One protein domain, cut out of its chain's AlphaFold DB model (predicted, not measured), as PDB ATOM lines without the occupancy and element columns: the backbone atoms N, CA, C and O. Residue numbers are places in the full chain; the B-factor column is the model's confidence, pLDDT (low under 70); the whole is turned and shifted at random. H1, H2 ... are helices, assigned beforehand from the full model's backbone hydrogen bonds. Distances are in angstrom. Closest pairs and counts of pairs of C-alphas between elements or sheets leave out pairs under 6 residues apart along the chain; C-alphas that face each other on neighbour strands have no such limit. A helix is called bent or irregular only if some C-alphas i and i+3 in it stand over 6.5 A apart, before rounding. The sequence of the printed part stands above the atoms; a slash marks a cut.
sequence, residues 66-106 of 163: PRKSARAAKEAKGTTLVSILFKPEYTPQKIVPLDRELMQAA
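This is residues 66 to 106 of the 163 residues of an uncharacterized protein of Sporisorium scitamineum (UniProt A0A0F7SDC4). Three short helices are strung along an open, wide V of chain: H1 near one end, H2 near the corner, and H3 at the far end of a long arm of unnamed chain. No helix touches another, and there is no packed core between them. The printed part has 41 residues, with three named helices in the order H1, H2, H3 and no named strand; the class is all helix, though under half of the residues, 20 of 41, are in named elements. The whole is extended, with a radius of gyration of the C-alphas of 15.3 A, and flat, spanning 41 by 26 by 13 A.

H1 holds residues 68 to 74, 10.7 A from first to last C-alpha, and begins with C-alpha 68 at (18.124, -86.460, 24.331). It is neither bent nor irregular, but only just: C-alphas 69 and 72 are 6.2 A apart. H2 holds residues 81 to 86, 8.7 A long, with C-alpha 81 at (25.154, -85.634, 40.493). H3 holds residues 100 to 106, 9.8 A long, and ends with C-alpha 106 at (38.347, -62.959, 40.836).

H1 and H2 are apart, with no C-alphas within 8 A. H2 and H3 are apart by the same measure, and so are H1 and H3. Residues 67 to 73, of which 68 to 73 belong to H1, stand free. Residues 93 to 106, of which 100 to 106 belong to H3, stand free too. In H2 and H3 every O i to N i+4 pair is within hydrogen-bond range; in H1 0 of 3 are, beside 2 of 4 O i to N i+3 pairs.

The two C-alphas farthest apart, those of Lys 68 and Glu 101, are 41.0 A apart. The printed part has no cut. The link from H1 to H2 is short, 6 residues; that from H2 to H3 is long, 13 residues. The mean pLDDT of the printed part is 71.8, and residues 68 to 79, 88 to 92 and 97 are under 70.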
ATOM      1  N   PRO A  66      17.157 -80.672  28.787       71.12
ATOM      2  CA  PRO A  66      18.168 -81.118  27.841       71.12
ATOM      3  C   PRO A  66      17.586 -82.108  26.831       71.12
ATOM      4  O   PRO A  66      17.048 -83.159  27.201       71.12
ATOM      5  N   ARG A  67      17.723 -81.789  25.538       70.75
ATOM      6  CA  ARG A  67      17.316 -82.684  24.446       70.75
ATOM      7  C   ARG A  67      18.121 -83.983  24.537       70.75
ATOM      8  O   ARG A  67      19.300 -83.960  24.879       70.75
ATOM      9  N   LYS A  68      17.504 -85.123  24.202       65.56
ATOM     10  CA  LYS A  68      18.124 -86.460  24.331       65.56
ATOM     11  C   LYS A  68      19.499 -86.569  23.645       65.56
ATOM     12  O   LYS A  68      20.381 -87.209  24.196       65.56
ATOM     13  N   SER A  69      19.707 -85.887  22.515       63.03
ATOM     14  CA  SER A  69      21.002 -85.836  21.811       63.03
ATOM     15  C   SER A  69      22.081 -85.024  22.539       63.03
ATOM     16  O   SER A  69      23.262 -85.302  22.383       63.03
ATOM     17  N   ALA A  70      21.693 -84.043  23.357       61.56
ATOM     18  CA  ALA A  70      22.609 -83.201  24.126       61.56
ATOM     19  C   ALA A  70      23.011 -83.825  25.475       61.56
ATOM     20  O   ALA A  70      23.956 -83.357  26.105       61.56
ATOM     21  N   ARG A  71      22.316 -84.884  25.927       60.78
ATOM     22  CA  ARG A  71      22.663 -85.598  27.170       60.78
ATOM     23  C   ARG A  71      24.006 -86.321  27.057       60.78
ATOM     24  O   ARG A  71      24.829 -86.177  27.952       60.78
ATOM     25  N   ALA A  72      24.251 -86.999  25.935       60.75
ATOM     26  CA  ALA A  72      25.493 -87.742  25.704       60.75
ATOM     27  C   ALA A  72      26.740 -86.835  25.672       60.75
ATOM     28  O   ALA A  72      27.808 -87.227  26.123       60.75
ATOM     29  N   ALA A  73      26.605 -85.589  25.203       59.47
ATOM     30  CA  ALA A  73      27.719 -84.638  25.155       59.47
ATOM     31  C   ALA A  73      28.089 -84.047  26.532       59.47
ATOM     32  O   ALA A  73      29.219 -83.596  26.717       59.47
ATOM     33  N   LYS A  74      27.158 -84.036  27.500       57.69
ATOM     34  CA  LYS A  74      27.404 -83.502  28.852       57.69
ATOM     35  C   LYS A  74      28.060 -84.507  29.799       57.69
ATOM     36  O   LYS A  74      28.758 -84.069  30.708       57.69
ATOM     37  N   GLU A  75      27.902 -85.813  29.578       58.81
ATOM     38  CA  GLU A  75      28.587 -86.842  30.383       58.81
ATOM     39  C   GLU A  75      30.116 -86.767  30.269       58.81
ATOM     40  O   GLU A  75      30.815 -87.121  31.212       58.81
ATOM     41  N   ALA A  76      30.646 -86.240  29.162       57.34
ATOM     42  CA  ALA A  76      32.086 -86.145  28.930       57.34
ATOM     43  C   ALA A  76      32.775 -84.943  29.614       57.34
ATOM     44  O   ALA A  76      34.001 -84.887  29.625       57.34
ATOM     45  N   LYS A  77      32.027 -83.956  30.135       58.91
ATOM     46  CA  LYS A  77      32.586 -82.646  30.540       58.91
ATOM     47  C   LYS A  77      32.329 -82.234  31.993       58.91
ATOM     48  O   LYS A  77      32.650 -81.106  32.352       58.91
ATOM     49  N   GLY A  78      31.774 -83.095  32.845       58.22
ATOM     50  CA  GLY A  78      31.556 -82.709  34.239       58.22
ATOM     51  C   GLY A  78      31.200 -83.846  35.182       58.22
ATOM     52  O   GLY A  78      30.692 -84.891  34.776       58.22
ATOM     53  N   THR A  79      31.445 -83.603  36.467       64.12
ATOM     54  CA  THR A  79      30.958 -84.422  37.573       64.12
ATOM     55  C   THR A  79      29.433 -84.337  37.617       64.12
ATOM     56  O   THR A  79      28.834 -83.327  37.979       64.12
ATOM     57  N   THR A  80      28.760 -85.397  37.178       74.81
ATOM     58  CA  THR A  80      27.303 -85.508  37.288       74.81
ATOM     59  C   THR A  80      26.901 -85.747  38.745       74.81
ATOM     60  O   THR A  80      27.658 -86.348  39.505       74.81
ATOM     61  N   LEU A  81      25.686 -85.350  39.145       75.12
ATOM     62  CA  LEU A  81      25.154 -85.634  40.493       75.12
ATOM     63  C   LEU A  81      25.239 -87.123  40.859       75.12
ATOM     64  O   LEU A  81      25.571 -87.473  41.985       75.12
ATOM     65  N   VAL A  82      25.002 -87.995  39.877       75.81
ATOM     66  CA  VAL A  82      25.167 -89.449  40.001       75.81
ATOM     67  C   VAL A  82      26.623 -89.787  40.347       75.81
ATOM     68  O   VAL A  82      26.872 -90.504  41.307       75.81
ATOM     69  N   SER A  83      27.602 -89.223  39.636       72.94
ATOM     70  CA  SER A  83      29.020 -89.460  39.940       72.94
ATOM     71  C   SER A  83      29.447 -88.957  41.324       72.94
ATOM     72  O   SER A  83      30.268 -89.610  41.956       72.94
ATOM     73  N   ILE A  84      28.855 -87.861  41.811       75.88
ATOM     74  CA  ILE A  84      29.105 -87.324  43.158       75.88
ATOM     75  C   ILE A  84      28.536 -88.267  44.224       75.88
ATOM     76  O   ILE A  84      29.186 -88.527  45.230       75.88
ATOM     77  N   LEU A  85      27.341 -88.818  43.992       78.50
ATOM     78  CA  LEU A  85      26.681 -89.712  44.941       78.50
ATOM     79  C   LEU A  85      27.358 -91.088  45.037       78.50
ATOM     80  O   LEU A  85      27.414 -91.670  46.116       78.50
ATOM     81  N   PHE A  86      27.856 -91.619  43.916       76.38
ATOM     82  CA  PHE A  86      28.356 -92.998  43.839       76.38
ATOM     83  C   PHE A  86      29.875 -93.143  43.963       76.38
ATOM     84  O   PHE A  86      30.360 -94.272  44.041       76.38
ATOM     85  N   LYS A  87      30.642 -92.048  43.985       76.12
ATOM     86  CA  LYS A  87      32.098 -92.111  44.149       76.12
ATOM     87  C   LYS A  87      32.516 -91.394  45.440       76.12
ATOM     88  O   LYS A  87      32.465 -90.168  45.483       76.12
ATOM     89  N   PRO A  88      32.988 -92.119  46.468       65.50
ATOM     90  CA  PRO A  88      33.361 -91.521  47.753       65.50
ATOM     91  C   PRO A  88      34.571 -90.578  47.645       65.50
ATOM     92  O   PRO A  88      34.734 -89.692  48.475       65.50
ATOM     93  N   GLU A  89      35.385 -90.692  46.595       68.94
ATOM     94  CA  GLU A  89      36.447 -89.721  46.280       68.94
ATOM     95  C   GLU A  89      35.898 -88.334  45.896       68.94
ATOM     96  O   GLU A  89      36.598 -87.334  46.017       68.94
ATOM     97  N   TYR A  90      34.630 -88.262  45.478       62.78
ATOM     98  CA  TYR A  90      33.898 -87.031  45.169       62.78
ATOM     99  C   TYR A  90      33.023 -86.594  46.343       62.78
ATOM    100  O   TYR A  90      32.132 -85.760  46.161       62.78
ATOM    101  N   THR A  91      33.263 -87.138  47.544       64.50
ATOM    102  CA  THR A  91      32.665 -86.596  48.764       64.50
ATOM    103  C   THR A  91      33.030 -85.116  48.807       64.50
ATOM    104  O   THR A  91      34.226 -84.806  48.822       64.50
ATOM    105  N   PRO A  92      32.047 -84.199  48.781       67.19
ATOM    106  CA  PRO A  92      32.331 -82.776  48.771       67.19
ATOM    107  C   PRO A  92      33.192 -82.449  49.986       67.19
ATOM    108  O   PRO A  92      32.733 -82.537  51.129       67.19
ATOM    109  N   GLN A  93      34.466 -82.131  49.752       73.44
ATOM    110  CA  GLN A  93      35.320 -81.636  50.817       73.44
ATOM    111  C   GLN A  93      34.691 -80.343  51.331       73.44
ATOM    112  O   GLN A  93      34.137 -79.564  50.549       73.44
ATOM    113  N   LYS A  94      34.727 -80.126  52.651       73.25
ATOM    114  CA  LYS A  94      34.224 -78.876  53.227       73.25
ATOM    115  C   LYS A  94      34.969 -77.727  52.547       73.25
ATOM    116  O   LYS A  94      36.187 -77.633  52.656       73.25
ATOM    117  N   ILE A  95      34.233 -76.888  51.827       73.19
ATOM    118  CA  ILE A  95      34.775 -75.702  51.171       73.19
ATOM    119  C   ILE A  95      34.941 -74.663  52.288       73.19
ATOM    120  O   ILE A  95      33.967 -74.044  52.711       73.19
ATOM    121  N   VAL A  96      36.138 -74.578  52.871       76.62
ATOM    122  CA  VAL A  96      36.457 -73.722  54.029       76.62
ATOM    123  C   VAL A  96      37.471 -72.658  53.625       76.62
ATOM    124  O   VAL A  96      38.344 -72.935  52.809       76.62
ATOM    125  N   PRO A  97      37.455 -71.518  54.322       68.75
ATOM    126  CA  PRO A  97      36.362 -70.561  54.329       68.75
ATOM    127  C   PRO A  97      36.308 -69.885  52.957       68.75
ATOM    128  O   PRO A  97      37.330 -69.684  52.308       68.75
ATOM    129  N   LEU A  98      35.109 -69.523  52.517       72.75
ATOM    130  CA  LEU A  98      34.946 -68.763  51.287       72.75
ATOM    131  C   LEU A  98      35.592 -67.379  51.476       72.75
ATOM    132  O   LEU A  98      35.007 -66.508  52.120       72.75
ATOM    133  N   ASP A  99      36.813 -67.209  50.970       88.12
ATOM    134  CA  ASP A  99      37.538 -65.945  51.053       88.12
ATOM    135  C   ASP A  99      36.839 -64.907  50.173       88.12
ATOM    136  O   ASP A  99      36.865 -64.952  48.940       88.12
ATOM    137  N   ARG A 100      36.152 -63.982  50.842       87.81
ATOM    138  CA  ARG A 100      35.344 -62.957  50.194       87.81
ATOM    139  C   ARG A 100      36.199 -62.018  49.350       87.81
ATOM    140  O   ARG A 100      35.729 -61.594  48.298       87.81
ATOM    141  N   GLU A 101      37.412 -61.699  49.790       87.88
ATOM    142  CA  GLU A 101      38.290 -60.756  49.092       87.88
ATOM    143  C   GLU A 101      38.803 -61.375  47.792       87.88
ATOM    144  O   GLU A 101      38.694 -60.767  46.725       87.88
ATOM    145  N   LEU A 102      39.239 -62.635  47.857       87.88
ATOM    146  CA  LEU A 102      39.642 -63.403  46.680       87.88
ATOM    147  C   LEU A 102      38.491 -63.540  45.677       87.88
ATOM    148  O   LEU A 102      38.700 -63.375  44.477       87.88
ATOM    149  N   MET A 103      37.264 -63.780  46.146       87.81
ATOM    150  CA  MET A 103      36.094 -63.841  45.265       87.81
ATOM    151  C   MET A 103      35.771 -62.490  44.629       87.81
ATOM    152  O   MET A 103      35.489 -62.434  43.437       87.81
ATOM    153  N   GLN A 104      35.842 -61.395  45.383       89.38
ATOM    154  CA  GLN A 104      35.603 -60.062  44.830       89.38
ATOM    155  C   GLN A 104      36.633 -59.690  43.762       89.38
ATOM    156  O   GLN A 104      36.257 -59.149  42.725       89.38
ATOM    157  N   ALA A 105      37.905 -60.029  43.979       88.19
ATOM    158  CA  ALA A 105      38.949 -59.816  42.986       88.19
ATOM    159  C   ALA A 105      38.736 -60.697  41.742       88.19
ATOM    160  O   ALA A 105      38.750 -60.195  40.620       88.19
ATOM    161  N   ALA A 106      38.481 -61.996  41.930       87.38
ATOM    162  CA  ALA A 106      38.347 -62.959  40.836       87.38
ATOM    163  C   ALA A 106      37.080 -62.767  39.983       87.38
ATOM    164  O   ALA A 106      37.093 -63.092  38.800       87.38
TER     165      ALA A 106